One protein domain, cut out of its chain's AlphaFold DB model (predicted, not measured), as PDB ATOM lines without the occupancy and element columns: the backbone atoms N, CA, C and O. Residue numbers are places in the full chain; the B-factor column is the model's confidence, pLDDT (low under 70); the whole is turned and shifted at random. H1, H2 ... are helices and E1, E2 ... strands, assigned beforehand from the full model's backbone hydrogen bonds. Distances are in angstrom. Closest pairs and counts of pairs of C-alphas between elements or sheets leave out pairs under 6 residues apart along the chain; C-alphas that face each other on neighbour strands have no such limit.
ATOM      1  N   GLN A 113      11.619 -28.454  33.623       83.19
ATOM      2  CA  GLN A 113      11.250 -27.147  33.088       83.19
ATOM      3  C   GLN A 113      10.647 -27.271  31.685       83.19
ATOM      4  O   GLN A 113       9.788 -26.473  31.322       83.19
ATOM      5  N   ASP A 114      11.089 -28.267  30.912       82.12
ATOM      6  CA  ASP A 114      10.615 -28.547  29.555       82.12
ATOM      7  C   ASP A 114      10.870 -30.016  29.180       82.12
ATOM      8  O   ASP A 114      11.805 -30.634  29.707       82.12
ATOM      9  N   ILE A 115      10.050 -30.570  28.281       86.38
ATOM     10  CA  ILE A 115      10.190 -31.932  27.745       86.38
ATOM     11  C   ILE A 115       9.881 -31.963  26.266       86.38
ATOM     12  O   ILE A 115       8.876 -31.423  25.806       86.38
ATOM     13  N   PHE A 116      10.696 -32.704  25.529       87.75
ATOM     14  CA  PHE A 116      10.496 -32.883  24.104       87.75
ATOM     15  C   PHE A 116      11.070 -34.197  23.594       87.75
ATOM     16  O   PHE A 116      11.846 -34.882  24.262       87.75
ATOM     17  N   VAL A 117      10.662 -34.529  22.372       87.88
ATOM     18  CA  VAL A 117      11.182 -35.663  21.617       87.88
ATOM     19  C   VAL A 117      12.430 -35.220  20.860       87.88
ATOM     20  O   VAL A 117      12.395 -34.243  20.111       87.88
ATOM     21  N   TYR A 118      13.526 -35.953  21.037       88.44
ATOM     22  CA  TYR A 118      14.778 -35.758  20.311       88.44
ATOM     23  C   TYR A 118      14.994 -36.921  19.338       88.44
ATOM     24  O   TYR A 118      14.972 -38.090  19.732       88.44
ATOM     25  N   GLN A 119      15.160 -36.587  18.053       86.69
ATOM     26  CA  GLN A 119      15.410 -37.532  16.951       86.69
ATOM     27  C   GLN A 119      14.426 -38.720  16.875       86.69
ATOM     28  O   GLN A 119      14.780 -39.784  16.383       86.69
ATOM     29  N   ASN A 120      13.186 -38.556  17.353       85.06
ATOM     30  CA  ASN A 120      12.158 -39.611  17.412       85.06
ATOM     31  C   ASN A 120      12.583 -40.893  18.154       85.06
ATOM     32  O   ASN A 120      12.007 -41.955  17.927       85.06
ATOM     33  N   GLN A 121      13.598 -40.812  19.016       89.06
ATOM     34  CA  GLN A 121      14.149 -41.968  19.731       89.06
ATOM     35  C   GLN A 121      14.247 -41.744  21.239       89.06
ATOM     36  O   GLN A 121      14.251 -42.708  22.008       89.06
ATOM     37  N   TYR A 122      14.303 -40.483  21.669       91.94
ATOM     38  CA  TYR A 122      14.554 -40.128  23.058       91.94
ATOM     39  C   TYR A 122      13.551 -39.095  23.559       91.94
ATOM     40  O   TYR A 122      13.209 -38.154  22.838       91.94
ATOM     41  N   TYR A 123      13.146 -39.232  24.821       90.81
ATOM     42  CA  TYR A 123      12.570 -38.124  25.577       90.81
ATOM     43  C   TYR A 123      13.684 -37.393  26.310       90.81
ATOM     44  O   TYR A 123      14.481 -38.010  27.017       90.81
ATOM     45  N   ILE A 124      13.718 -36.073  26.159       91.12
ATOM     46  CA  ILE A 124      14.643 -35.206  26.881       91.12
ATOM     47  C   ILE A 124      13.842 -34.392  27.880       91.12
ATOM     48  O   ILE A 124      12.908 -33.700  27.481       91.12
ATOM     49  N   ALA A 125      14.217 -34.456  29.156       90.44
ATOM     50  CA  ALA A 125      13.676 -33.593  30.199       90.44
ATOM     51  C   ALA A 125      14.744 -32.579  30.628       90.44
ATOM     52  O   ALA A 125      15.785 -32.963  31.166       90.44
ATOM     53  N   LEU A 126      14.491 -31.290  30.398       89.06
ATOM     54  CA  LEU A 126      15.360 -30.211  30.868       89.06
ATOM     55  C   LEU A 126      15.065 -29.935  32.339       89.06
ATOM     56  O   LEU A 126      13.937 -29.601  32.696       89.06
ATOM     57  N   GLN A 127      16.072 -30.050  33.196       88.44
ATOM     58  CA  GLN A 127      15.965 -29.795  34.630       88.44
ATOM     59  C   GLN A 127      16.944 -28.690  35.041       88.44
ATOM     60  O   GLN A 127      17.706 -28.155  34.232       88.44
ATOM     61  N   SER A 128      16.899 -28.292  36.312       85.50
ATOM     62  CA  SER A 128      17.871 -27.337  36.843       85.50
ATOM     63  C   SER A 128      19.245 -28.006  36.959       85.50
ATOM     64  O   SER A 128      19.414 -28.930  37.752       85.50
ATOM     65  N   GLY A 129      20.220 -27.548  36.170       87.56
ATOM     66  CA  GLY A 129      21.621 -27.993  36.226       87.56
ATOM     67  C   GLY A 129      21.971 -29.236  35.400       87.56
ATOM     68  O   GLY A 129      23.150 -29.551  35.263       87.56
ATOM     69  N   PHE A 130      20.986 -29.941  34.845       91.75
ATOM     70  CA  PHE A 130      21.202 -31.095  33.974       91.75
ATOM     71  C   PHE A 130      19.973 -31.366  33.109       91.75
ATOM     72  O   PHE A 130      18.873 -30.899  33.406       91.75
ATOM     73  N   LEU A 131      20.160 -32.153  32.055       92.56
ATOM     74  CA  LEU A 131      19.076 -32.768  31.303       92.56
ATOM     75  C   LEU A 131      19.109 -34.283  31.485       92.56
ATOM     76  O   LEU A 131      20.178 -34.886  31.598       92.56
ATOM     77  N   SER A 132      17.929 -34.885  31.513       92.81
ATOM     78  CA  SER A 132      17.755 -36.334  31.592       92.81
ATOM     79  C   SER A 132      17.360 -36.882  30.225       92.81
ATOM     80  O   SER A 132      16.449 -36.353  29.582       92.81
ATOM     81  N   VAL A 133      18.042 -37.942  29.788       92.81
ATOM     82  CA  VAL A 133      17.787 -38.641  28.523       92.81
ATOM     83  C   VAL A 133      17.092 -39.961  28.826       92.81
ATOM     84  O   VAL A 133      17.675 -40.828  29.479       92.81
ATOM     85  N   TYR A 134      15.876 -40.136  28.322       90.88
ATOM     86  CA  TYR A 134      15.094 -41.357  28.490       90.88
ATOM     87  C   TYR A 134      14.879 -42.054  27.153       90.88
ATOM     88  O   TYR A 134      14.689 -41.408  26.118       90.88
ATOM     89  N   ASN A 135      14.872 -43.382  27.182       89.00
ATOM     90  CA  ASN A 135      14.463 -44.179  26.034       89.00
ATOM     91  C   ASN A 135      12.965 -43.954  25.764       89.00
ATOM     92  O   ASN A 135      12.149 -44.018  26.682       89.00
ATOM     93  N   MET A 136      12.590 -43.682  24.513       84.81
ATOM     94  CA  MET A 136      11.196 -43.392  24.158       84.81
ATOM     95  C   MET A 136      10.255 -44.604  24.290       84.81
ATOM     96  O   MET A 136       9.050 -44.420  24.442       84.81
ATOM     97  N   THR A 137      10.788 -45.828  24.254       82.88
ATOM     98  CA  THR A 137      10.009 -47.079  24.263       82.88
ATOM     99  C   THR A 137       9.565 -47.482  25.667       82.88
ATOM    100  O   THR A 137       8.417 -47.867  25.866       82.88
ATOM    101  N   ASP A 138      10.475 -47.420  26.639       81.56
ATOM    102  CA  ASP A 138      10.268 -47.940  27.999       81.56
ATOM    103  C   ASP A 138      10.446 -46.876  29.097       81.56
ATOM    104  O   ASP A 138      10.225 -47.159  30.275       81.56
ATOM    105  N   MET A 139      10.804 -45.643  28.716       80.50
ATOM    106  CA  MET A 139      11.016 -44.508  29.618       80.50
ATOM    107  C   MET A 139      12.108 -44.739  30.673       80.50
ATOM    108  O   MET A 139      12.177 -44.002  31.661       80.50
ATOM    109  N   PHE A 140      13.004 -45.711  30.476       84.62
ATOM    110  CA  PHE A 140      14.153 -45.853  31.360       84.62
ATOM    111  C   PHE A 140      15.146 -44.713  31.155       84.62
ATOM    112  O   PHE A 140      15.422 -44.283  30.031       84.62
ATOM    113  N   LEU A 141      15.692 -44.229  32.274       88.88
ATOM    114  CA  LEU A 141      16.764 -43.245  32.263       88.88
ATOM    115  C   LEU A 141      18.002 -43.880  31.633       88.88
ATOM    116  O   LEU A 141      18.560 -44.832  32.175       88.88
ATOM    117  N   ILE A 142      18.439 -43.323  30.509       92.06
ATOM    118  CA  ILE A 142      19.680 -43.719  29.847       92.06
ATOM    119  C   ILE A 142      20.849 -43.021  30.539       92.06
ATOM    120  O   ILE A 142      21.812 -43.673  30.936       92.06
ATOM    121  N   LYS A 143      20.774 -41.691  30.670       93.19
ATOM    122  CA  LYS A 143      21.841 -40.866  31.252       93.19
ATOM    123  C   LYS A 143      21.357 -39.478  31.654       93.19
ATOM    124  O   LYS A 143      20.376 -38.973  31.112       93.19
ATOM    125  N   ASN A 144      22.110 -38.860  32.561       93.00
ATOM    126  CA  ASN A 144      22.015 -37.439  32.882       93.00
ATOM    127  C   ASN A 144      23.202 -36.709  32.258       93.00
ATOM    128  O   ASN A 144      24.338 -37.163  32.403       93.00
ATOM    129  N   LEU A 145      22.945 -35.576  31.611       93.56
ATOM    130  CA  LEU A 145      23.985 -34.697  31.084       93.56
ATOM    131  C   LEU A 145      23.945 -33.366  31.821       93.56
ATOM    132  O   LEU A 145      22.942 -32.654  31.795       93.56
ATOM    133  N   TYR A 146      25.043 -33.046  32.493       93.38
ATOM    134  CA  TYR A 146      25.148 -31.869  33.345       93.38
ATOM    135  C   TYR A 146      25.490 -30.628  32.532       93.38
ATOM    136  O   TYR A 146      26.204 -30.697  31.532       93.38
ATOM    137  N   TYR A 147      24.947 -29.493  32.959       93.25
ATOM    138  CA  TYR A 147      25.249 -28.208  32.347       93.25
ATOM    139  C   TYR A 147      26.649 -27.763  32.765       93.25
ATOM    140  O   TYR A 147      27.072 -27.999  33.901       93.25
ATOM    141  N   ASP A 148      27.353 -27.089  31.864       92.69
ATOM    142  CA  ASP A 148      28.640 -26.492  32.193       92.69
ATOM    143  C   ASP A 148      28.425 -25.277  33.103       92.69
ATOM    144  O   ASP A 148      27.397 -24.603  33.044       92.69
ATOM    145  N   SER A 149      29.430 -24.917  33.906       90.94
ATOM    146  CA  SER A 149      29.349 -23.746  34.799       90.94
ATOM    147  C   SER A 149      29.107 -22.425  34.060       90.94
ATOM    148  O   SER A 149      28.700 -21.437  34.665       90.94
ATOM    149  N   ASN A 150      29.389 -22.400  32.757       92.75
ATOM    150  CA  ASN A 150      29.200 -21.240  31.899       92.75
ATOM    151  C   ASN A 150      27.850 -21.248  31.175       92.75
ATOM    152  O   ASN A 150      27.572 -20.294  30.453       92.75
ATOM    153  N   ASP A 151      27.017 -22.273  31.334       92.19
ATOM    154  CA  ASP A 151      25.714 -22.347  30.679       92.19
ATOM    155  C   ASP A 151      24.691 -21.502  31.434       92.19
ATOM    156  O   ASP A 151      24.344 -21.780  32.580       92.19
ATOM    157  N   LEU A 152      24.181 -20.455  30.784       88.69
ATOM    158  CA  LEU A 152      23.140 -19.606  31.364       88.69
ATOM    159  C   LEU A 152      21.747 -20.145  31.077       88.69
ATOM    160  O   LEU A 152      20.847 -20.038  31.912       88.69
ATOM    161  N   LYS A 153      21.542 -20.650  29.859       88.75
ATOM    162  CA  LYS A 153      20.227 -21.087  29.409       88.75
ATOM    163  C   LYS A 153      20.342 -22.206  28.393       88.75
ATOM    164  O   LYS A 153      21.128 -22.113  27.453       88.75
ATOM    165  N   ILE A 154      19.485 -23.205  28.553       90.25
ATOM    166  CA  ILE A 154      19.268 -24.256  27.567       90.25
ATOM    167  C   ILE A 154      17.861 -24.106  27.007       90.25
ATOM    168  O   ILE A 154      16.913 -23.819  27.740       90.25
ATOM    169  N   LEU A 155      17.746 -24.228  25.692       87.94
ATOM    170  CA  LEU A 155      16.508 -24.072  24.946       87.94
ATOM    171  C   LEU A 155      16.343 -25.249  23.997       87.94
ATOM    172  O   LEU A 155      17.300 -25.656  23.342       87.94
ATOM    173  N   ASN A 156      15.114 -25.729  23.866       85.69
ATOM    174  CA  ASN A 156      14.721 -26.577  22.755       85.69
ATOM    175  C   ASN A 156      14.063 -25.729  21.664       85.69
ATOM    176  O   ASN A 156      13.106 -24.999  21.926       85.69
ATOM    177  N   ILE A 157      14.559 -25.847  20.434       82.44
ATOM    178  CA  ILE A 157      13.915 -25.293  19.244       82.44
ATOM    179  C   ILE A 157      13.784 -26.412  18.214       82.44
ATOM    180  O   ILE A 157      14.769 -26.808  17.597       82.44
ATOM    181  N   ASN A 158      12.562 -26.909  18.008       77.88
ATOM    182  CA  ASN A 158      12.244 -27.958  17.029       77.88
ATOM    183  C   ASN A 158      13.129 -29.217  17.149       77.88
ATOM    184  O   ASN A 158      13.543 -29.785  16.141       77.88
ATOM    185  N   GLY A 159      13.447 -29.640  18.375       74.25
ATOM    186  CA  GLY A 159      14.287 -30.811  18.633       74.25
ATOM    187  C   GLY A 159      15.788 -30.521  18.621       74.25
ATOM    188  O   GLY A 159      16.572 -31.421  18.908       74.25
ATOM    189  N   PHE A 160      16.212 -29.285  18.348       82.56
ATOM    190  CA  PHE A 160      17.591 -28.853  18.563       82.56
ATOM    191  C   PHE A 160      17.758 -28.299  19.969       82.56
ATOM    192  O   PHE A 160      17.001 -27.426  20.395       82.56
ATOM    193  N   ILE A 161      18.800 -28.758  20.656       89.62
ATOM    194  CA  ILE A 161      19.169 -28.231  21.963       89.62
ATOM    195  C   ILE A 161      20.209 -27.145  21.760       89.62
ATOM    196  O   ILE A 161      21.318 -27.403  21.294       89.62
ATOM    197  N   LEU A 162      19.830 -25.921  22.094       90.69
ATOM    198  CA  LEU A 162      20.692 -24.756  22.022       90.69
ATOM    199  C   LEU A 162      21.100 -24.340  23.424       90.69
ATOM    200  O   LEU A 162      20.266 -24.248  24.326       90.69
ATOM    201  N   VAL A 163      22.382 -24.041  23.584       92.00
ATOM    202  CA  VAL A 163      22.962 -23.586  24.840       92.00
ATOM    203  C   VAL A 163      23.507 -22.181  24.656       92.00
ATOM    204  O   VAL A 163      24.313 -21.925  23.759       92.00
ATOM    205  N   ILE A 164      23.037 -21.272  25.506       90.06
ATOM    206  CA  ILE A 164      23.513 -19.895  25.600       90.06
ATOM    207  C   ILE A 164      24.453 -19.824  26.796       90.06
ATOM    208  O   ILE A 164      24.027 -20.004  27.942       90.06
ATOM    209  N   SER A 165      25.721 -19.546  26.525       90.50
ATOM    210  CA  SER A 165      26.749 -19.432  27.554       90.50
ATOM    211  C   SER A 165      26.893 -17.995  28.083       90.50
ATOM    212  O   SER A 165      26.434 -17.029  27.469       90.50
ATOM    213  N   SER A 166      27.565 -17.831  29.223       90.56
ATOM    214  CA  SER A 166      27.787 -16.550  29.915       90.56
ATOM    215  C   SER A 166      28.617 -15.544  29.122       90.56
ATOM    216  O   SER A 166      28.469 -14.336  29.282       90.56
ATOM    217  N   ASN A 167      29.432 -16.038  28.197       88.19
ATOM    218  CA  ASN A 167      30.169 -15.251  27.212       88.19
ATOM    219  C   ASN A 167      29.343 -14.929  25.949       88.19
ATOM    220  O   ASN A 167      29.910 -14.508  24.944       88.19
ATOM    221  N   SER A 168      28.019 -15.124  25.986       82.00
ATOM    222  CA  SER A 168      27.093 -14.915  24.860       82.00
ATOM    223  C   SER A 168      27.373 -15.788  23.629       82.00
ATOM    224  O   SER A 168      26.880 -15.497  22.539       82.00
ATOM    225  N   ILE A 169      28.142 -16.870  23.784       86.06
ATOM    226  CA  ILE A 169      28.310 -17.867  22.729       86.06
ATOM    227  C   ILE A 169      27.055 -18.734  22.673       86.06
ATOM    228  O   ILE A 169      26.564 -19.218  23.694       86.06
ATOM    229  N   LEU A 170      26.554 -18.929  21.455       88.12
ATOM    230  CA  LEU A 170      25.513 -19.896  21.155       88.12
ATOM    231  C   LEU A 170      26.178 -21.185  20.670       88.12
ATOM    232  O   LEU A 170      26.996 -21.161  19.748       88.12
ATOM    233  N   SER A 171      25.815 -22.307  21.274       90.38
ATOM    234  CA  SER A 171      26.240 -23.631  20.822       90.38
ATOM    235  C   SER A 171      25.039 -24.547  20.652       90.38
ATOM    236  O   SER A 171      24.006 -24.368  21.298       90.38
ATOM    237  N   GLN A 172      25.168 -25.514  19.754       90.88
ATOM    238  CA  GLN A 172      24.222 -26.611  19.629       90.88
ATOM    239  C   GLN A 172      24.776 -27.815  20.385       90.88
ATOM    240  O   GLN A 172      25.943 -28.171  20.213       90.88
ATOM    241  N   TRP A 173      23.940 -28.451  21.198       92.94
ATOM    242  CA  TRP A 173      24.302 -29.656  21.928       92.94
ATOM    243  C   TRP A 173      23.695 -30.885  21.259       92.94
ATOM    244  O   TRP A 173      22.476 -31.049  21.195       92.94
ATOM    245  N   GLU A 174      24.563 -31.744  20.738       91.81
ATOM    246  CA  GLU A 174      24.215 -33.066  20.244       91.81
ATOM    247  C   GLU A 174      24.293 -34.059  21.416       91.81
ATOM    248  O   GLU A 174      25.356 -34.288  21.991       91.81
ATOM    249  N   ILE A 175      23.142 -34.599  21.816       90.38
ATOM    250  CA  ILE A 175      22.979 -35.348  23.072       90.38
ATOM    251  C   ILE A 175      23.421 -36.806  22.974       90.38
ATOM    252  O   ILE A 175      23.827 -37.395  23.982       90.38
ATOM    253  N   VAL A 176      23.358 -37.411  21.786       87.44
ATOM    254  CA  VAL A 176      23.672 -38.836  21.625       87.44
ATOM    255  C   VAL A 176      25.163 -39.061  21.851       87.44
ATOM    256  O   VAL A 176      25.531 -39.871  22.705       87.44
ATOM    257  N   ASN A 177      25.997 -38.281  21.165       89.31
ATOM    258  CA  ASN A 177      27.456 -38.316  21.253       89.31
ATOM    259  C   ASN A 177      28.020 -37.331  22.286       89.31
ATOM    260  O   ASN A 177      29.235 -37.257  22.445       89.31
ATOM    261  N   GLU A 178      27.157 -36.570  22.965       92.19
ATOM    262  CA  GLU A 178      27.523 -35.604  24.012       92.19
ATOM    263  C   GLU A 178      28.458 -34.494  23.507       92.19
ATOM    264  O   GLU A 178      29.292 -33.964  24.238       92.19
ATOM    265  N   GLN A 179      28.307 -34.113  22.238       91.38
ATOM    266  CA  GLN A 179      29.172 -33.138  21.587       91.38
ATOM    267  C   GLN A 179      28.522 -31.763  21.509       91.38
ATOM    268  O   GLN A 179      27.364 -31.614  21.118       91.38
ATOM    269  N   ARG A 180      29.309 -30.730  21.814       90.19
ATOM    270  CA  ARG A 180      28.911 -29.335  21.622       90.19
ATOM    271  C   ARG A 180      29.536 -28.783  20.357       90.19
ATOM    272  O   ARG A 180      30.754 -28.791  20.189       90.19
ATOM    273  N   GLN A 181      28.683 -28.294  19.469       88.50
ATOM    274  CA  GLN A 181      29.091 -27.613  18.253       88.50
ATOM    275  C   GLN A 181      28.956 -26.110  18.462       88.50
ATOM    276  O   GLN A 181      27.859 -25.569  18.623       88.50
ATOM    277  N   TYR A 182      30.098 -25.433  18.470       81.88
ATOM    278  CA  TYR A 182      30.175 -23.982  18.556       81.88
ATOM    279  C   TYR A 182      30.095 -23.413  17.143       81.88
ATOM    280  O   TYR A 182      30.970 -23.666  16.315       81.88
ATOM    281  N   GLY A 183      29.034 -22.666  16.855       62.94
ATOM    282  CA  GLY A 183      28.856 -22.005  15.567       62.94
ATOM    283  C   GLY A 183      29.033 -20.496  15.681       62.94
ATOM    284  O   GLY A 183      28.713 -19.889  16.701       62.94
ATOM    285  N   GLN A 184      29.479 -19.861  14.595       55.66
ATOM    286  CA  GLN A 184      29.189 -18.441  14.385       55.66
ATOM    287  C   GLN A 184      27.659 -18.291  14.298       55.66
ATOM    288  O   GLN A 184      27.003 -19.126  13.671       55.66
ATOM    289  N   SER A 185      27.084 -17.248  14.910       54.56
ATOM    290  CA  SER A 185      25.623 -17.032  15.005       54.56
ATOM    291  C   SER A 185      24.883 -17.253  13.671       54.56
ATOM    292  O   SER A 185      23.812 -17.857  13.649       54.56
ATOM    293  N   SER A 186      25.503 -16.874  12.548       52.00
ATOM    294  CA  SER A 186      24.975 -17.068  11.196       52.00
ATOM    295  C   SER A 186      24.805 -18.538  10.798       52.00
ATOM    296  O   SER A 186      23.787 -18.880  10.208       52.00
ATOM    297  N   GLN A 187      25.739 -19.429  11.139       52.62
ATOM    298  CA  GLN A 187      25.679 -20.850  10.766       52.62
ATOM    299  C   GLN A 187      24.583 -21.596  11.530       52.62
ATOM    300  O   GLN A 187      23.860 -22.393  10.938       52.62
ATOM    301  N   ILE A 188      24.396 -21.277  12.813       55.41
ATOM    302  CA  ILE A 188      23.300 -21.836  13.616       55.41
ATOM    303  C   ILE A 188      21.953 -21.331  13.075       55.41
ATOM    304  O   ILE A 188      21.009 -22.108  12.929       55.41
ATOM    305  N   TYR A 189      21.880 -20.056  12.675       54.56
ATOM    306  CA  TYR A 189      20.691 -19.486  12.039       54.56
ATOM    307  C   TYR A 189      20.354 -20.162  10.701       54.56
ATOM    308  O   TYR A 189      19.186 -20.449  10.436       54.56
ATOM    309  N   PHE A 190      21.362 -20.462   9.871       51.28
ATOM    310  CA  PHE A 190      21.181 -21.192   8.612       51.28
ATOM    311  C   PHE A 190      20.679 -22.620   8.840       51.28
ATOM    312  O   PHE A 190      19.751 -23.033   8.148       51.28
ATOM    313  N   SER A 191      21.215 -23.343   9.826       54.41
ATOM    314  CA  SER A 191      20.753 -24.697  10.161       54.41
ATOM    315  C   SER A 191      19.287 -24.711  10.607       54.41
ATOM    316  O   SER A 191      18.512 -25.545  10.138       54.41
ATOM    317  N   ILE A 192      18.875 -23.737  11.426       56.59
ATOM    318  CA  ILE A 192      17.482 -23.599  11.879       56.59
ATOM    319  C   ILE A 192      16.556 -23.224  10.705       56.59
ATOM    320  O   ILE A 192      15.516 -23.851  10.508       56.59
ATOM    321  N   GLN A 193      16.936 -22.241   9.880       56.00
ATOM    322  CA  GLN A 193      16.140 -21.792   8.725       56.00
ATOM    323  C   GLN A 193      16.003 -22.866   7.635       56.00
ATOM    324  O   GLN A 193      14.930 -23.025   7.048       56.00
ATOM    325  N   TYR A 194      17.073 -23.613   7.359       51.66
ATOM    326  CA  TYR A 194      17.072 -24.682   6.361       51.66
ATOM    327  C   TYR A 194      16.122 -25.819   6.761       51.66
ATOM    328  O   TYR A 194      15.333 -26.279   5.935       51.66
ATOM    329  N   PHE A 195      16.122 -26.211   8.036       52.84
ATOM    330  CA  PHE A 195      15.209 -27.238   8.545       52.84
ATOM    331  C   PHE A 195      13.742 -26.782   8.563       52.84
ATOM    332  O   PHE A 195      12.863 -27.542   8.156       52.84
ATOM    333  N   ILE A 196      13.464 -25.526   8.947       54.56
ATOM    334  CA  ILE A 196      12.103 -24.956   8.878       54.56
ATOM    335  C   ILE A 196      11.573 -24.994   7.434       54.56
ATOM    336  O   ILE A 196      10.416 -25.348   7.205       54.56
ATOM    337  N   LYS A 197      12.417 -24.687   6.439       48.62
ATOM    338  CA  LYS A 197      12.033 -24.776   5.022       48.62
ATOM    339  C   LYS A 197      11.769 -26.208   4.549       48.62
ATOM    340  O   LYS A 197      10.841 -26.407   3.772       48.62
ATOM    341  N   GLN A 198      12.548 -27.186   5.007       50.38
ATOM    342  CA  GLN A 198      12.369 -28.597   4.637       50.38
ATOM    343  C   GLN A 198      11.062 -29.183   5.197       50.38
ATOM    344  O   GLN A 198      10.369 -29.914   4.492       50.38
ATOM    345  N   HIS A 199      10.665 -28.814   6.419       49.34
ATOM    346  CA  HIS A 199       9.425 -29.320   7.021       49.34
ATOM    347  C   HIS A 199       8.154 -28.565   6.611       49.34
ATOM    348  O   HIS A 199       7.082 -29.165   6.611       49.34
ATOM    349  N   ASN A 200       8.250 -27.308   6.165       45.47
ATOM    350  CA  ASN A 200       7.099 -26.583   5.604       45.47
ATOM    351  C   ASN A 200       6.712 -27.034   4.183       45.47
ATOM    352  O   ASN A 200       5.663 -26.636   3.684       45.47
ATOM    353  N   HIS A 201       7.520 -27.870   3.526       41.28
ATOM    354  CA  HIS A 201       7.184 -28.415   2.208       41.28
ATOM    355  C   HIS A 201       6.322 -29.690   2.258       41.28
ATOM    356  O   HIS A 201       5.838 -30.123   1.217       41.28
TER     357      HIS A 201
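What this domain is: This is residues 113 to 201 of the 205 residues of the protein "Kinase domain protein" of Tetrahymena thermophila (strain SB210) (UniProt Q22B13). Two twisted four-stranded sheets form a loose sandwich, only partly face to face and closest where E1 and E2 of the first meet E5 and E6 of the second; a single helix, H1, comes last and grazes the second sheet with its first part. Each sheet is an antiparallel meander, in the orders E1 E2 E3 E4 and E5 E6 E7 E8. The printed part has 89 residues with eight named strands followed by one named helix, and its class is mixed, helices and strands. The whole is compact, with a radius of gyration of the C-alphas of 13.4 A and spans of 38 by 37 by 23 A.

Where its parts are: The first sheet holds E1, residues 114 to 118, which begins at C-alpha 114 (10.615, -28.547, 29.555), E2, residues 122 to 126, E3, residues 130 to 135, 16.7 A long, and E4, residues 141 to 146, 14.2 A. The second holds E5, residues 151 to 157, 16.7 A, which begins at C-alpha 151 (25.714, -22.347, 30.679), E6, residues 160 to 165, 15.9 A, E7, residues 170 to 174, 13.3 A, and E8, residues 179 to 182. H1, residues 185 to 199, is 21.8 A long and ends at C-alpha 199 (9.425, -29.320, 7.021).

How they stand to each other: In the first sheet, E1 and E2 form an antiparallel hairpin, with N 126 and O 114 2.8 A apart. E2 and E3 form another, with N 132 and O 125 at 2.9 A, and E3 and E4 a third, with N 131 and O 145 at 2.8 A. In the second sheet the hairpins are E5 and E6, with N 162 and O 155 at 2.8 A, E6 and E7, with N 163 and O 171 at 2.8 A, and E7 and E8, with N 174 and O 179 at 2.8 A. Both sheets are strongly twisted. They make a sandwich, two sheets face to face: the facing parts are 9.9 A centre to centre, and the strands of the one stand at 17 degrees to those of the other. The closest C-alphas of E1 and E5, Phe 116 and Asn 156, are 7.7 A apart. E4 and E8 are apart. H1 only grazes the second sheet, with residues 185 to 192; the closest C-alphas of H1 and E7, Ser 185 and Leu 170, are 6.8 A apart. H1 is not on the first sheet. In H1 every O i to N i+4 pair is within hydrogen-bond range.

The domain as a whole: The two farthest C-alphas, Ser 149 and His 201, are 39.7 A apart. The printed part has no cut, and its links between named elements are tight; the link from E4 to E5, four residues, leads from one sheet to the other. Mean pLDDT of the printed part is 80.8, but residues 183 to 201 of this model are under 70, and H1 has a mean of 53.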